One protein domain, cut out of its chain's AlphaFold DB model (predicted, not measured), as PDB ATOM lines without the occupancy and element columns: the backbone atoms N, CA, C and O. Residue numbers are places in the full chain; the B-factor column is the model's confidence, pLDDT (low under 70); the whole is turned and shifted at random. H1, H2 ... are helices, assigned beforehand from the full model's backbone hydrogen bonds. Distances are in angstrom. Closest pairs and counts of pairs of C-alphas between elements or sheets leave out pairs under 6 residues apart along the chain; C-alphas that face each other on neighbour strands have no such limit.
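This is residues 6 to 127 of the 128 residues of the protein "Huntingtin-interacting protein 1-related protein" of Portunus trituberculatus (UniProt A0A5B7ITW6). The longest helix, H6, pairs with H5 in a helical hairpin, and H3 beside them completes an up-and-down bundle of three, each helix running against the one before it. H1 packs on the later part of H3, residues 46 to 53, H2 lies near H3, H4 packs on the later part of H6, residues 98 to 102, and H7, touching no helix, lies off one end of this body beyond a long link. The printed part has 122 residues, with seven named helices, H1 to H7, and no named strand: all helix. It is compact, with a radius of gyration of the C-alphas of 15.5 A and spans of 47 by 32 by 23 A.

H6, residues 84 to 103, touches H5, residues 66 to 76, at a shallow tilt of 12 degrees, opposite ways; the closest C-alphas, of Gly 73 and Lys 88, are 4.0 A apart. H3, residues 37 to 53, touches H6 at a shallow tilt of 23 degrees, the same way, closest at C-alphas 41 and 87, 6.0 A. H4, residues 57 to 63, touches residues 98 to 102 of H6, closest at C-alphas 63 and 98, 5.9 A. H1, residues 6 to 18, touches residues 46 to 53 of H3 at a steep tilt of 50 degrees, closest at C-alphas 12 and 50, 6.1 A. H2, residues 22 to 30, and H3 are near each other. H7, residues 115 to 126, is apart from H3, for instance. In the seven helices every O i to N i+4 pair is within hydrogen-bond range.

H1 begins at C-alpha 6, (53.607, 95.410, -86.319). H6 measures 29.1 A and H3 24.0 A. H7 ends at C-alpha 126, (79.234, 89.904, -53.332).

The two C-alphas farthest apart, of His 81 and Asn 127, are 49.6 A apart. The printed part has no cut, and the link from H6 to H7 is long. Residues 126 to 127 have pLDDT under 70.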
ATOM      1  N   LYS A   6      54.404  94.261 -86.778       79.56
ATOM      2  CA  LYS A   6      53.607  95.410 -86.319       79.56
ATOM      3  C   LYS A   6      52.974  95.215 -84.932       79.56
ATOM      4  O   LYS A   6      52.942  96.150 -84.147       79.56
ATOM      5  N   HIS A   7      52.485  94.013 -84.612       83.38
ATOM      6  CA  HIS A   7      51.858  93.744 -83.313       83.38
ATOM      7  C   HIS A   7      52.905  93.629 -82.209       83.38
ATOM      8  O   HIS A   7      52.678  94.120 -81.111       83.38
ATOM      9  N   VAL A   8      54.058  93.031 -82.520       85.25
ATOM     10  CA  VAL A   8      55.201  92.966 -81.603       85.25
ATOM     11  C   VAL A   8      55.708  94.371 -81.285       85.25
ATOM     12  O   VAL A   8      55.871  94.717 -80.121       85.25
ATOM     13  N   ARG A   9      55.872  95.214 -82.311       89.69
ATOM     14  CA  ARG A   9      56.284  96.607 -82.134       89.69
ATOM     15  C   ARG A   9      55.296  97.380 -81.265       89.69
ATOM     16  O   ARG A   9      55.716  98.069 -80.346       89.69
ATOM     17  N   ASN A  10      53.997  97.249 -81.528       90.94
ATOM     18  CA  ASN A  10      52.968  97.930 -80.741       90.94
ATOM     19  C   ASN A  10      52.927  97.439 -79.289       90.94
ATOM     20  O   ASN A  10      52.724  98.250 -78.394       90.94
ATOM     21  N   LEU A  11      53.143  96.140 -79.054       92.38
ATOM     22  CA  LEU A  11      53.262  95.582 -77.707       92.38
ATOM     23  C   LEU A  11      54.423  96.230 -76.946       92.38
ATOM     24  O   LEU A  11      54.221  96.725 -75.843       92.38
ATOM     25  N   ILE A  12      55.612  96.267 -77.555       95.19
ATOM     26  CA  ILE A  12      56.801  96.877 -76.949       95.19
ATOM     27  C   ILE A  12      56.547  98.360 -76.663       95.19
ATOM     28  O   ILE A  12      56.675  98.784 -75.516       95.19
ATOM     29  N   ILE A  13      56.116  99.130 -77.670       94.81
ATOM     30  CA  ILE A  13      55.812 100.562 -77.518       94.81
ATOM     31  C   ILE A  13      54.807 100.781 -76.384       94.81
ATOM     32  O   ILE A  13      55.054 101.626 -75.532       94.81
ATOM     33  N   GLY A  14      53.736  99.984 -76.324       94.75
ATOM     34  CA  GLY A  14      52.732 100.072 -75.265       94.75
ATOM     35  C   GLY A  14      53.331  99.933 -73.865       94.75
ATOM     36  O   GLY A  14      53.031 100.749 -73.000       94.75
ATOM     37  N   THR A  15      54.254  98.986 -73.652       97.06
ATOM     38  CA  THR A  15      54.917  98.855 -72.339       97.06
ATOM     39  C   THR A  15      55.763 100.069 -71.964       97.06
ATOM     40  O   THR A  15      55.825 100.420 -70.790       97.06
ATOM     41  N   PHE A  16      56.395 100.741 -72.933       96.75
ATOM     42  CA  PHE A  16      57.154 101.970 -72.678       96.75
ATOM     43  C   PHE A  16      56.248 103.181 -72.459       96.75
ATOM     44  O   PHE A  16      56.568 104.029 -71.628       96.75
ATOM     45  N   THR A  17      55.122 103.257 -73.171       96.44
ATOM     46  CA  THR A  17      54.113 104.305 -72.982       96.44
ATOM     47  C   THR A  17      53.499 104.229 -71.587       96.44
ATOM     48  O   THR A  17      53.464 105.238 -70.888       96.44
ATOM     49  N   ASP A  18      53.091 103.035 -71.156       95.00
ATOM     50  CA  ASP A  18      52.418 102.835 -69.868       95.00
ATOM     51  C   ASP A  18      53.411 102.641 -68.702       95.00
ATOM     52  O   ASP A  18      53.029 102.713 -67.533       95.00
ATOM     53  N   LYS A  19      54.695 102.400 -69.007       96.44
ATOM     54  CA  LYS A  19      55.773 102.052 -68.056       96.44
ATOM     55  C   LYS A  19      55.477 100.814 -67.198       96.44
ATOM     56  O   LYS A  19      55.989 100.689 -66.083       96.44
ATOM     57  N   ASN A  20      54.655  99.904 -67.713       95.12
ATOM     58  CA  ASN A  20      54.239  98.670 -67.051       95.12
ATOM     59  C   ASN A  20      53.807  97.599 -68.076       95.12
ATOM     60  O   ASN A  20      53.776  97.852 -69.284       95.12
ATOM     61  N   ALA A  21      53.469  96.398 -67.599       96.56
ATOM     62  CA  ALA A  21      52.926  95.304 -68.419       96.56
ATOM     63  C   ALA A  21      51.411  95.058 -68.246       96.56
ATOM     64  O   ALA A  21      50.885  94.045 -68.720       96.56
ATOM     65  N   ASP A  22      50.681  95.948 -67.575       94.31
ATOM     66  CA  ASP A  22      49.294  95.713 -67.157       94.31
ATOM     67  C   ASP A  22      48.356  95.500 -68.340       94.31
ATOM     68  O   ASP A  22      47.524  94.590 -68.318       94.31
ATOM     69  N   LEU A  23      48.498  96.306 -69.396       92.56
ATOM     70  CA  LEU A  23      47.655  96.197 -70.583       92.56
ATOM     71  C   LEU A  23      47.807  94.829 -71.261       92.56
ATOM     72  O   LEU A  23      46.816  94.239 -71.695       92.56
ATOM     73  N   PHE A  24      49.032  94.295 -71.316       94.75
ATOM     74  CA  PHE A  24      49.279  92.956 -71.847       94.75
ATOM     75  C   PHE A  24      48.538  91.900 -71.025       94.75
ATOM     76  O   PHE A  24      47.765  91.113 -71.578       94.75
ATOM     77  N   TRP A  25      48.720  91.908 -69.703       95.62
ATOM     78  CA  TRP A  25      48.110  90.916 -68.818       95.62
ATOM     79  C   TRP A  25      46.586  91.028 -68.755       95.62
ATOM     80  O   TRP A  25      45.902  90.003 -68.729       95.62
ATOM     81  N   ARG A  26      46.040  92.248 -68.830       93.25
ATOM     82  CA  ARG A  26      44.600  92.491 -68.975       93.25
ATOM     83  C   ARG A  26      44.073  91.865 -70.262       93.25
ATOM     84  O   ARG A  26      43.135  91.078 -70.203       93.25
ATOM     85  N   ASN A  27      44.724  92.116 -71.399       91.38
ATOM     86  CA  ASN A  27      44.319  91.551 -72.687       91.38
ATOM     87  C   ASN A  27      44.385  90.019 -72.708       91.38
ATOM     88  O   ASN A  27      43.496  89.386 -73.269       91.38
ATOM     89  N   VAL A  28      45.390  89.415 -72.072       91.94
ATOM     90  CA  VAL A  28      45.470  87.955 -71.892       91.94
ATOM     91  C   VAL A  28      44.321  87.430 -71.018       91.94
ATOM     92  O   VAL A  28      43.859  86.308 -71.216       91.94
ATOM     93  N   GLY A  29      43.861  88.220 -70.045       86.56
ATOM     94  CA  GLY A  29      42.733  87.897 -69.173       86.56
ATOM     95  C   GLY A  29      41.361  88.013 -69.840       86.56
ATOM     96  O   GLY A  29      40.491  87.203 -69.535       86.56
ATOM     97  N   THR A  30      41.170  88.987 -70.734       85.38
ATOM     98  CA  THR A  30      39.838  89.358 -71.250       85.38
ATOM     99  C   THR A  30      39.657  89.120 -72.745       85.38
ATOM    100  O   THR A  30      38.617  88.636 -73.174       85.38
ATOM    101  N   THR A  31      40.654  89.478 -73.553       78.75
ATOM    102  CA  THR A  31      40.478  89.720 -74.997       78.75
ATOM    103  C   THR A  31      41.143  88.646 -75.860       78.75
ATOM    104  O   THR A  31      40.761  88.442 -77.009       78.75
ATOM    105  N   LEU A  32      42.152  87.953 -75.329       80.69
ATOM    106  CA  LEU A  32      42.979  86.984 -76.051       80.69
ATOM    107  C   LEU A  32      43.005  85.642 -75.303       80.69
ATOM    108  O   LEU A  32      43.998  85.332 -74.639       80.69
ATOM    109  N   PRO A  33      41.926  84.843 -75.392       82.75
ATOM    110  CA  PRO A  33      41.849  83.580 -74.677       82.75
ATOM    111  C   PRO A  33      42.875  82.570 -75.212       82.75
ATOM    112  O   PRO A  33      43.089  82.434 -76.420       82.75
ATOM    113  N   ILE A  34      43.504  81.841 -74.290       91.94
ATOM    114  CA  ILE A  34      44.538  80.842 -74.574       91.94
ATOM    115  C   ILE A  34      43.884  79.453 -74.626       91.94
ATOM    116  O   ILE A  34      44.020  78.658 -73.703       91.94
ATOM    117  N   ASN A  35      43.138  79.180 -75.699       91.12
ATOM    118  CA  ASN A  35      42.294  77.978 -75.801       91.12
ATOM    119  C   ASN A  35      42.869  76.886 -76.719       91.12
ATOM    120  O   ASN A  35      42.354  75.774 -76.761       91.12
ATOM    121  N   THR A  36      43.903  77.198 -77.498       93.31
ATOM    122  CA  THR A  36      44.515  76.281 -78.473       93.31
ATOM    123  C   THR A  36      46.028  76.276 -78.331       93.31
ATOM    124  O   THR A  36      46.618  77.254 -77.872       93.31
ATOM    125  N   ASP A  37      46.689  75.216 -78.785       93.31
ATOM    126  CA  ASP A  37      48.151  75.138 -78.765       93.31
ATOM    127  C   ASP A  37      48.804  76.272 -79.587       93.31
ATOM    128  O   ASP A  37      49.791  76.869 -79.164       93.31
ATOM    129  N   VAL A  38      48.201  76.675 -80.707       92.81
ATOM    130  CA  VAL A  38      48.652  77.827 -81.503       92.81
ATOM    131  C   VAL A  38      48.532  79.146 -80.731       92.81
ATOM    132  O   VAL A  38      49.420  79.997 -80.828       92.81
ATOM    133  N   THR A  39      47.444  79.358 -79.986       93.50
ATOM    134  CA  THR A  39      47.259  80.593 -79.197       93.50
ATOM    135  C   THR A  39      48.155  80.610 -77.962       93.50
ATOM    136  O   THR A  39      48.750  81.645 -77.674       93.50
ATOM    137  N   ALA A  40      48.367  79.464 -77.315       95.19
ATOM    138  CA  ALA A  40      49.328  79.294 -76.229       95.19
ATOM    139  C   ALA A  40      50.771  79.523 -76.674       95.19
ATOM    140  O   ALA A  40      51.523  80.231 -76.005       95.19
ATOM    141  N   TRP A  41      51.143  79.009 -77.845       94.69
ATOM    142  CA  TRP A  41      52.448  79.274 -78.438       94.69
ATOM    143  C   TRP A  41      52.656  80.770 -78.706       94.69
ATOM    144  O   TRP A  41      53.696  81.333 -78.362       94.69
ATOM    145  N   LYS A  42      51.649  81.441 -79.283       93.25
ATOM    146  CA  LYS A  42      51.680  82.896 -79.510       93.25
ATOM    147  C   LYS A  42      51.778  83.672 -78.203       93.25
ATOM    148  O   LYS A  42      52.558  84.614 -78.146       93.25
ATOM    149  N   PHE A  43      51.036  83.272 -77.172       95.50
ATOM    150  CA  PHE A  43      51.139  83.861 -75.840       95.50
ATOM    151  C   PHE A  43      52.569  83.758 -75.297       95.50
ATOM    152  O   PHE A  43      53.147  84.786 -74.955       95.50
ATOM    153  N   CYS A  44      53.162  82.558 -75.299       96.88
ATOM    154  CA  CYS A  44      54.534  82.351 -74.824       96.88
ATOM    155  C   CYS A  44      55.524  83.235 -75.585       96.88
ATOM    156  O   CYS A  44      56.380  83.878 -74.986       96.88
ATOM    157  N   HIS A  45      55.380  83.313 -76.908       95.62
ATOM    158  CA  HIS A  45      56.267  84.113 -77.737       95.62
ATOM    159  C   HIS A  45      56.096  85.625 -77.515       95.62
ATOM    160  O   HIS A  45      57.098  86.323 -77.386       95.62
ATOM    161  N   CYS A  46      54.862  86.131 -77.418       95.62
ATOM    162  CA  CYS A  46      54.597  87.536 -77.091       95.62
ATOM    163  C   CYS A  46      55.146  87.901 -75.712       95.62
ATOM    164  O   CYS A  46      55.795  88.933 -75.575       95.62
ATOM    165  N   LEU A  47      54.904  87.047 -74.710       97.44
ATOM    166  CA  LEU A  47      55.416  87.247 -73.361       97.44
ATOM    167  C   LEU A  47      56.945  87.274 -73.378       97.44
ATOM    168  O   LEU A  47      57.528  88.214 -72.860       97.44
ATOM    169  N   HIS A  48      57.596  86.320 -74.048       97.81
ATOM    170  CA  HIS A  48      59.054  86.314 -74.166       97.81
ATOM    171  C   HIS A  48      59.585  87.625 -74.756       97.81
ATOM    172  O   HIS A  48      60.475  88.237 -74.172       97.81
ATOM    173  N   ILE A  49      59.024  88.079 -75.881       97.00
ATOM    174  CA  ILE A  49      59.470  89.321 -76.516       97.00
ATOM    175  C   ILE A  49      59.242  90.521 -75.590       97.00
ATOM    176  O   ILE A  49      60.132  91.350 -75.453       97.00
ATOM    177  N   MET A  50      58.100  90.597 -74.904       97.12
ATOM    178  CA  MET A  50      57.823  91.672 -73.949       97.12
ATOM    179  C   MET A  50      58.823  91.689 -72.784       97.12
ATOM    180  O   MET A  50      59.308  92.752 -72.424       97.12
ATOM    181  N   LEU A  51      59.161  90.526 -72.216       97.94
ATOM    182  CA  LEU A  51      60.149  90.427 -71.133       97.94
ATOM    183  C   LEU A  51      61.578  90.734 -71.599       97.94
ATOM    184  O   LEU A  51      62.441  91.009 -70.769       97.94
ATOM    185  N   ARG A  52      61.847  90.613 -72.903       97.19
ATOM    186  CA  ARG A  52      63.166  90.847 -73.493       97.19
ATOM    187  C   ARG A  52      63.364  92.301 -73.912       97.19
ATOM    188  O   ARG A  52      64.380  92.890 -73.565       97.19
ATOM    189  N   ASP A  53      62.391  92.843 -74.642       96.69
ATOM    190  CA  ASP A  53      62.503  94.110 -75.372       96.69
ATOM    191  C   ASP A  53      61.542  95.194 -74.853       96.69
ATOM    192  O   ASP A  53      61.563  96.313 -75.356       96.69
ATOM    193  N   GLY A  54      60.650  94.869 -73.911       96.62
ATOM    194  CA  GLY A  54      59.711  95.819 -73.312       96.62
ATOM    195  C   GLY A  54      60.338  96.691 -72.222       96.62
ATOM    196  O   GLY A  54      61.524  96.588 -71.910       96.62
ATOM    197  N   HIS A  55      59.517  97.552 -71.619       97.50
ATOM    198  CA  HIS A  55      59.941  98.387 -70.493       97.50
ATOM    199  C   HIS A  55      60.474  97.520 -69.329       97.50
ATOM    200  O   HIS A  55      59.841  96.511 -69.022       97.50
ATOM    201  N   PRO A  56      61.560  97.901 -68.620       95.06
ATOM    202  CA  PRO A  56      62.159  97.074 -67.561       95.06
ATOM    203  C   PRO A  56      61.176  96.598 -66.480       95.06
ATOM    204  O   PRO A  56      61.197  95.429 -66.093       95.06
ATOM    205  N   ASN A  57      60.239  97.462 -66.065       96.00
ATOM    206  CA  ASN A  57      59.179  97.101 -65.109       96.00
ATOM    207  C   ASN A  57      58.320  95.914 -65.566       96.00
ATOM    208  O   ASN A  57      57.773  95.212 -64.726       96.00
ATOM    209  N   ALA A  58      58.236  95.628 -66.871       97.00
ATOM    210  CA  ALA A  58      57.467  94.499 -67.379       97.00
ATOM    211  C   ALA A  58      57.943  93.155 -66.807       97.00
ATOM    212  O   ALA A  58      57.123  92.252 -66.646       97.00
ATOM    213  N   LEU A  59      59.233  93.015 -66.468       96.81
ATOM    214  CA  LEU A  59      59.762  91.840 -65.765       96.81
ATOM    215  C   LEU A  59      59.173  91.730 -64.355       96.81
ATOM    216  O   LEU A  59      58.615  90.689 -63.998       96.81
ATOM    217  N   GLN A  60      59.241  92.817 -63.586       95.38
ATOM    218  CA  GLN A  60      58.728  92.884 -62.218       95.38
ATOM    219  C   GLN A  60      57.204  92.700 -62.177       95.38
ATOM    220  O   GLN A  60      56.698  91.860 -61.432       95.38
ATOM    221  N   ASP A  61      56.467  93.410 -63.032       96.31
ATOM    222  CA  ASP A  61      55.009  93.323 -63.139       96.31
ATOM    223  C   ASP A  61      54.551  91.914 -63.513       96.31
ATOM    224  O   ASP A  61      53.538  91.421 -63.018       96.31
ATOM    225  N   SER A  62      55.304  91.235 -64.381       97.88
ATOM    226  CA  SER A  62      54.972  89.885 -64.835       97.88
ATOM    227  C   SER A  62      55.224  88.813 -63.777       97.88
ATOM    228  O   SER A  62      54.642  87.730 -63.870       97.88
ATOM    229  N   HIS A  63      56.021  89.097 -62.742       97.00
ATOM    230  CA  HIS A  63      56.302  88.148 -61.666       97.00
ATOM    231  C   HIS A  63      55.022  87.683 -60.948       97.00
ATOM    232  O   HIS A  63      54.833  86.490 -60.698       97.00
ATOM    233  N   ARG A  64      54.062  88.589 -60.708       96.62
ATOM    234  CA  ARG A  64      52.767  88.251 -60.076       96.62
ATOM    235  C   ARG A  64      51.889  87.318 -60.926       96.62
ATOM    236  O   ARG A  64      50.916  86.762 -60.430       96.62
ATOM    237  N   HIS A  65      52.233  87.124 -62.199       97.69
ATOM    238  CA  HIS A  65      51.513  86.260 -63.133       97.69
ATOM    239  C   HIS A  65      52.170  84.879 -63.322       97.69
ATOM    240  O   HIS A  65      51.691  84.090 -64.139       97.69
ATOM    241  N   ILE A  66      53.205  84.532 -62.542       98.31
ATOM    242  CA  ILE A  66      53.885  83.224 -62.611       98.31
ATOM    243  C   ILE A  66      52.917  82.043 -62.495       98.31
ATOM    244  O   ILE A  66      53.052  81.093 -63.266       98.31
ATOM    245  N   SER A  67      51.930  82.094 -61.589       98.12
ATOM    246  CA  SER A  67      50.935  81.013 -61.462       98.12
ATOM    247  C   SER A  67      50.226  80.771 -62.790       98.12
ATOM    248  O   SER A  67      50.256  79.662 -63.308       98.12
ATOM    249  N   ARG A  68      49.723  81.835 -63.427       96.88
ATOM    250  CA  ARG A  68      49.032  81.752 -64.721       96.88
ATOM    251  C   ARG A  68      49.915  81.151 -65.817       96.88
ATOM    252  O   ARG A  68      49.426  80.388 -66.652       96.88
ATOM    253  N   ILE A  69      51.208  81.483 -65.834       98.12
ATOM    254  CA  ILE A  69      52.163  80.919 -66.801       98.12
ATOM    255  C   ILE A  69      52.335  79.414 -66.552       98.12
ATOM    256  O   ILE A  69      52.270  78.628 -67.498       98.12
ATOM    257  N   LYS A  70      52.505  79.002 -65.287       98.19
ATOM    258  CA  LYS A  70      52.598  77.583 -64.905       98.19
ATOM    259  C   LYS A  70      51.326  76.827 -65.283       98.19
ATOM    260  O   LYS A  70      51.426  75.782 -65.925       98.19
ATOM    261  N   ASP A  71      50.160  77.378 -64.964       96.69
ATOM    262  CA  ASP A  71      48.852  76.781 -65.249       96.69
ATOM    263  C   ASP A  71      48.643  76.589 -66.752       96.69
ATOM    264  O   ASP A  71      48.224  75.518 -67.192       96.69
ATOM    265  N   THR A  72      49.046  77.576 -67.562       96.25
ATOM    266  CA  THR A  72      49.042  77.464 -69.030       96.25
ATOM    267  C   THR A  72      49.912  76.288 -69.487       96.25
ATOM    268  O   THR A  72      49.465  75.443 -70.261       96.25
ATOM    269  N   GLY A  73      51.140  76.175 -68.975       96.56
ATOM    270  CA  GLY A  73      52.028  75.060 -69.308       96.56
ATOM    271  C   GLY A  73      51.468  73.694 -68.894       96.56
ATOM    272  O   GLY A  73      51.588  72.727 -69.648       96.56
ATOM    273  N   GLN A  74      50.827  73.604 -67.723       96.19
ATOM    274  CA  GLN A  74      50.196  72.363 -67.261       96.19
ATOM    275  C   GLN A  74      48.979  71.988 -68.107       96.19
ATOM    276  O   GLN A  74      48.825  70.815 -68.436       96.19
ATOM    277  N   HIS A  75      48.164  72.964 -68.513       95.12
ATOM    278  CA  HIS A  75      46.977  72.736 -69.336       95.12
ATOM    279  C   HIS A  75      47.324  72.041 -70.663       95.12
ATOM    280  O   HIS A  75      46.725  71.028 -71.019       95.12
ATOM    281  N   PHE A  76      48.353  72.522 -71.367       94.69
ATOM    282  CA  PHE A  76      48.729  71.990 -72.682       94.69
ATOM    283  C   PHE A  76      49.655  70.759 -72.631       94.69
ATOM    284  O   PHE A  76      49.938  70.169 -73.675       94.69
ATOM    285  N   ARG A  77      50.115  70.316 -71.447       92.44
ATOM    286  CA  ARG A  77      51.112  69.229 -71.320       92.44
ATOM    287  C   ARG A  77      50.637  67.874 -71.854       92.44
ATOM    288  O   ARG A  77      51.465  67.044 -72.213       92.44
ATOM    289  N   HIS A  78      49.324  67.646 -71.838       88.56
ATOM    290  CA  HIS A  78      48.701  66.370 -72.192       88.56
ATOM    291  C   HIS A  78      48.454  66.211 -73.694       88.56
ATOM    292  O   HIS A  78      48.127  65.112 -74.135       88.56
ATOM    293  N   LEU A  79      48.624  67.274 -74.488       88.69
ATOM    294  CA  LEU A  79      48.483  67.180 -75.935       88.69
ATOM    295  C   LEU A  79      49.608  66.319 -76.518       88.69
ATOM    296  O   LEU A  79      50.784  66.695 -76.507       88.69
ATOM    297  N   THR A  80      49.220  65.152 -77.028       77.69
ATOM    298  CA  THR A  80      50.102  64.159 -77.655       77.69
ATOM    299  C   THR A  80      50.544  64.571 -79.058       77.69
ATOM    300  O   THR A  80      51.646  64.221 -79.481       77.69
ATOM    301  N   HIS A  81      49.726  65.370 -79.748       78.19
ATOM    302  CA  HIS A  81      50.010  65.960 -81.056       78.19
ATOM    303  C   HIS A  81      50.018  67.494 -80.965       78.19
ATOM    304  O   HIS A  81      49.343  68.076 -80.117       78.19
ATOM    305  N   GLY A  82      50.787  68.152 -81.835       84.25
ATOM    306  CA  GLY A  82      50.939  69.611 -81.830       84.25
ATOM    307  C   GLY A  82      52.017  70.110 -80.864       84.25
ATOM    308  O   GLY A  82      53.009  69.425 -80.600       84.25
ATOM    309  N   TYR A  83      51.849  71.331 -80.351       91.56
ATOM    310  CA  TYR A  83      52.915  72.044 -79.627       91.56
ATOM    311  C   TYR A  83      52.893  71.860 -78.101       91.56
ATOM    312  O   TYR A  83      53.699  72.480 -77.413       91.56
ATOM    313  N   GLY A  84      52.016  71.017 -77.544       93.94
ATOM    314  CA  GLY A  84      51.762  70.934 -76.095       93.94
ATOM    315  C   GLY A  84      53.003  70.761 -75.216       93.94
ATOM    316  O   GLY A  84      53.249  71.550 -74.300       93.94
ATOM    317  N   ARG A  85      53.851  69.776 -75.541       93.44
ATOM    318  CA  ARG A  85      55.122  69.556 -74.826       93.44
ATOM    319  C   ARG A  85      56.068  70.755 -74.929       93.44
ATOM    320  O   ARG A  85      56.725  71.093 -73.948       93.44
ATOM    321  N   LEU A  86      56.122  71.405 -76.093       95.44
ATOM    322  CA  LEU A  86      56.967  72.580 -76.313       95.44
ATOM    323  C   LEU A  86      56.436  73.801 -75.552       95.44
ATOM    324  O   LEU A  86      57.225  74.513 -74.945       95.44
ATOM    325  N   ILE A  87      55.116  74.001 -75.510       97.12
ATOM    326  CA  ILE A  87      54.460  75.055 -74.719       97.12
ATOM    327  C   ILE A  87      54.801  74.890 -73.241       97.12
ATOM    328  O   ILE A  87      55.234  75.853 -72.617       97.12
ATOM    329  N   LYS A  88      54.687  73.672 -72.692       97.19
ATOM    330  CA  LYS A  88      55.055  73.399 -71.297       97.19
ATOM    331  C   LYS A  88      56.494  73.836 -71.003       97.19
ATOM    332  O   LYS A  88      56.723  74.575 -70.049       97.19
ATOM    333  N   ARG A  89      57.451  73.420 -71.841       97.62
ATOM    334  CA  ARG A  89      58.867  73.799 -71.689       97.62
ATOM    335  C   ARG A  89      59.089  75.300 -71.847       97.62
ATOM    336  O   ARG A  89      59.898  75.873 -71.127       97.62
ATOM    337  N   TYR A  90      58.356  75.953 -72.742       98.19
ATOM    338  CA  TYR A  90      58.447  77.398 -72.921       98.19
ATOM    339  C   TYR A  90      57.919  78.145 -71.687       98.19
ATOM    340  O   TYR A  90      58.567  79.063 -71.197       98.19
ATOM    341  N   CYS A  91      56.789  77.721 -71.118       98.56
ATOM    342  CA  CYS A  91      56.288  78.270 -69.859       98.56
ATOM    343  C   CYS A  91      57.304  78.093 -68.717       98.56
ATOM    344  O   CYS A  91      57.542  79.043 -67.975       98.56
ATOM    345  N   GLU A  92      57.940  76.921 -68.600       98.56
ATOM    346  CA  GLU A  92      59.013  76.672 -67.623       98.56
ATOM    347  C   GLU A  92      60.201  77.634 -67.825       98.56
ATOM    348  O   GLU A  92      60.666  78.235 -66.858       98.56
ATOM    349  N   LEU A  93      60.636  77.857 -69.073       98.56
ATOM    350  CA  LEU A  93      61.685  78.828 -69.415       98.56
ATOM    351  C   LEU A  93      61.305  80.261 -69.011       98.56
ATOM    352  O   LEU A  93      62.121  80.982 -68.442       98.56
ATOM    353  N   LEU A  94      60.071  80.686 -69.292       98.69
ATOM    354  CA  LEU A  94      59.592  82.032 -68.953       98.69
ATOM    355  C   LEU A  94      59.523  82.244 -67.439       98.69
ATOM    356  O   LEU A  94      59.899  83.304 -66.949       98.69
ATOM    357  N   VAL A  95      59.090  81.227 -66.692       98.75
ATOM    358  CA  VAL A  95      59.096  81.252 -65.225       98.75
ATOM    359  C   VAL A  95      60.524  81.322 -64.687       98.75
ATOM    360  O   VAL A  95      60.791  82.131 -63.803       98.75
ATOM    361  N   ALA A  96      61.450  80.529 -65.236       98.56
ATOM    362  CA  ALA A  96      62.858  80.586 -64.855       98.56
ATOM    363  C   ALA A  96      63.457  81.978 -65.111       98.56
ATOM    364  O   ALA A  96      64.124  82.526 -64.238       98.56
ATOM    365  N   LYS A  97      63.143  82.594 -66.259       98.38
ATOM    366  CA  LYS A  97      63.541  83.970 -66.574       98.38
ATOM    367  C   LYS A  97      63.014  84.973 -65.544       98.38
ATOM    368  O   LYS A  97      63.773  85.813 -65.076       98.38
ATOM    369  N   LEU A  98      61.735  84.891 -65.175       98.31
ATOM    370  CA  LEU A  98      61.150  85.795 -64.177       98.31
ATOM    371  C   LEU A  98      61.790  85.620 -62.794       98.31
ATOM    372  O   LEU A  98      62.096  86.616 -62.149       98.31
ATOM    373  N   HIS A  99      62.038  84.381 -62.359       98.19
ATOM    374  CA  HIS A  99      62.744  84.129 -61.101       98.19
ATOM    375  C   HIS A  99      64.184  84.641 -61.133       98.19
ATOM    376  O   HIS A  99      64.623  85.244 -60.158       98.19
ATOM    377  N   PHE A 100      64.898  84.463 -62.248       96.94
ATOM    378  CA  PHE A 100      66.238  85.022 -62.420       96.94
ATOM    379  C   PHE A 100      66.226  86.545 -62.240       96.94
ATOM    380  O   PHE A 100      66.955  87.061 -61.403       96.94
ATOM    381  N   HIS A 101      65.343  87.265 -62.936       96.50
ATOM    382  CA  HIS A 101      65.272  88.727 -62.823       96.50
ATOM    383  C   HIS A 101      64.714  89.226 -61.481       96.50
ATOM    384  O   HIS A 101      64.935  90.379 -61.132       96.50
ATOM    385  N   GLN A 102      64.014  88.384 -60.717       94.62
ATOM    386  CA  GLN A 102      63.639  88.714 -59.342       94.62
ATOM    387  C   GLN A 102      64.867  88.742 -58.418       94.62
ATOM    388  O   GLN A 102      64.952  89.613 -57.560       94.62
ATOM    389  N   HIS A 103      65.796  87.796 -58.593       92.50
ATOM    390  CA  HIS A 103      67.024  87.718 -57.793       92.50
ATOM    391  C   HIS A 103      68.094  88.690 -58.299       92.50
ATOM    392  O   HIS A 103      68.804  89.285 -57.500       92.50
ATOM    393  N   TYR A 104      68.157  88.899 -59.616       92.94
ATOM    394  CA  TYR A 104      69.174  89.705 -60.286       92.94
ATOM    395  C   TYR A 104      68.533  90.827 -61.127       92.94
ATOM    396  O   TYR A 104      68.605  90.811 -62.362       92.94
ATOM    397  N   PRO A 105      67.880  91.822 -60.496       91.56
ATOM    398  CA  PRO A 105      67.087  92.844 -61.191       91.56
ATOM    399  C   PRO A 105      67.913  93.786 -62.073       91.56
ATOM    400  O   PRO A 105      67.361  94.457 -62.942       91.56
ATOM    401  N   ARG A 106      69.232  93.844 -61.862       90.69
ATOM    402  CA  ARG A 106      70.143  94.675 -62.655       90.69
ATOM    403  C   ARG A 106      70.461  94.078 -64.029       90.69
ATOM    404  O   ARG A 106      70.891  94.811 -64.913       90.69
ATOM    405  N   PHE A 107      70.239  92.776 -64.230       94.12
ATOM    406  CA  PHE A 107      70.419  92.175 -65.548       94.12
ATOM    407  C   PHE A 107      69.327  92.653 -66.514       94.12
ATOM    408  O   PHE A 107      68.137  92.547 -66.192       94.12
ATOM    409  N   PRO A 108      69.694  93.093 -67.730       94.19
ATOM    410  CA  PRO A 108      68.726  93.528 -68.724       94.19
ATOM    411  C   PRO A 108      67.877  92.353 -69.219       94.19
ATOM    412  O   PRO A 108      68.321  91.204 -69.258       94.19
ATOM    413  N   GLY A 109      66.658  92.641 -69.684       94.44
ATOM    414  CA  GLY A 109      65.744  91.634 -70.234       94.44
ATOM    415  C   GLY A 109      66.318  90.846 -71.420       94.44
ATOM    416  O   GLY A 109      65.939  89.694 -71.634       94.44
ATOM    417  N   THR A 110      67.277  91.407 -72.153       95.06
ATOM    418  CA  THR A 110      68.011  90.734 -73.236       95.06
ATOM    419  C   THR A 110      68.981  89.661 -72.744       95.06
ATOM    420  O   THR A 110      69.340  88.786 -73.529       95.06
ATOM    421  N   LEU A 111      69.381  89.704 -71.465       93.44
ATOM    422  CA  LEU A 111      70.490  88.931 -70.889       93.44
ATOM    423  C   LEU A 111      71.820  89.134 -71.634       93.44
ATOM    424  O   LEU A 111      72.707  88.289 -71.573       93.44
ATOM    425  N   SER A 112      71.952  90.246 -72.355       93.12
ATOM    426  CA  SER A 112      73.195  90.656 -73.002       93.12
ATOM    427  C   SER A 112      73.852  91.717 -72.135       93.12
ATOM    428  O   SER A 112      73.287  92.796 -71.977       93.12
ATOM    429  N   VAL A 113      75.006  91.378 -71.574       92.75
ATOM    430  CA  VAL A 113      75.864  92.260 -70.775       92.75
ATOM    431  C   VAL A 113      77.294  92.130 -71.287       92.75
ATOM    432  O   VAL A 113      77.672  91.058 -71.777       92.75
ATOM    433  N   THR A 114      78.078  93.200 -71.216       93.00
ATOM    434  CA  THR A 114      79.517  93.122 -71.509       93.00
ATOM    435  C   THR A 114      80.269  92.457 -70.346       93.00
ATOM    436  O   THR A 114      79.721  92.355 -69.245       93.00
ATOM    437  N   PRO A 115      81.511  91.975 -70.550       92.38
ATOM    438  CA  PRO A 115      82.329  91.453 -69.455       92.38
ATOM    439  C   PRO A 115      82.496  92.453 -68.304       92.38
ATOM    440  O   PRO A 115      82.368  92.074 -67.146       92.38
ATOM    441  N   GLU A 116      82.682  93.735 -68.619       91.81
ATOM    442  CA  GLU A 116      82.859  94.801 -67.628       91.81
ATOM    443  C   GLU A 116      81.572  95.044 -66.824       91.81
ATOM    444  O   GLU A 116      81.608  95.205 -65.605       91.81
ATOM    445  N   GLU A 117      80.410  95.031 -67.487       90.75
ATOM    446  CA  GLU A 117      79.113  95.104 -66.808       90.75
ATOM    447  C   GLU A 117      78.887  93.879 -65.917       90.75
ATOM    448  O   GLU A 117      78.372  94.011 -64.809       90.75
ATOM    449  N   LEU A 118      79.287  92.689 -66.374       89.88
ATOM    450  CA  LEU A 118      79.164  91.455 -65.604       89.88
ATOM    451  C   LEU A 118      80.036  91.476 -64.342       89.88
ATOM    452  O   LEU A 118      79.555  91.093 -63.276       89.88
ATOM    453  N   GLU A 119      81.281  91.941 -64.446       89.81
ATOM    454  CA  GLU A 119      82.177  92.132 -63.299       89.81
ATOM    455  C   GLU A 119      81.570  93.118 -62.295       89.81
ATOM    456  O   GLU A 119      81.436  92.793 -61.114       89.81
ATOM    457  N   ALA A 120      81.075  94.263 -62.773       88.38
ATOM    458  CA  ALA A 120      80.410  95.241 -61.920       88.38
ATOM    459  C   ALA A 120      79.164  94.662 -61.223       88.38
ATOM    460  O   ALA A 120      78.886  94.990 -60.069       88.38
ATOM    461  N   LEU A 121      78.391  93.801 -61.891       86.94
ATOM    462  CA  LEU A 121      77.247  93.118 -61.280       86.94
ATOM    463  C   LEU A 121      77.690  92.128 -60.195       86.94
ATOM    464  O   LEU A 121      77.118  92.137 -59.106       86.94
ATOM    465  N   ALA A 122      78.734  91.339 -60.458       82.06
ATOM    466  CA  ALA A 122      79.263  90.351 -59.522       82.06
ATOM    467  C   ALA A 122      79.861  90.987 -58.255       82.06
ATOM    468  O   ALA A 122      79.618  90.500 -57.152       82.06
ATOM    469  N   GLU A 123      80.597  92.094 -58.389       79.62
ATOM    470  CA  GLU A 123      81.157  92.826 -57.243       79.62
ATOM    471  C   GLU A 123      80.069  93.415 -56.339       79.62
ATOM    472  O   GLU A 123      80.218  93.468 -55.119       79.62
ATOM    473  N   ASN A 124      78.956  93.854 -56.925       70.06
ATOM    474  CA  ASN A 124      77.832  94.384 -56.162       70.06
ATOM    475  C   ASN A 124      77.028  93.286 -55.455       70.06
ATOM    476  O   ASN A 124      76.585  93.514 -54.332       70.06
ATOM    477  N   ASP A 125      76.862  92.117 -56.081       70.06
ATOM    478  CA  ASP A 125      76.188  90.966 -55.466       70.06
ATOM    479  C   ASP A 125      77.024  90.340 -54.337       70.06
ATOM    480  O   ASP A 125      76.460  89.839 -53.373       70.06
ATOM    481  N   ALA A 126      78.360  90.386 -54.409       63.44
ATOM    482  CA  ALA A 126      79.234  89.904 -53.332       63.44
ATOM    483  C   ALA A 126      79.225  90.807 -52.081       63.44
ATOM    484  O   ALA A 126      79.604  90.366 -50.995       63.44
ATOM    485  N   ASN A 127      78.812  92.068 -52.237       56.84
ATOM    486  CA  ASN A 127      78.802  93.079 -51.181       56.84
ATOM    487  C   ASN A 127      77.429  93.254 -50.502       56.84
ATOM    488  O   ASN A 127      77.285  94.154 -49.670       56.84
TER     489      ASN A 127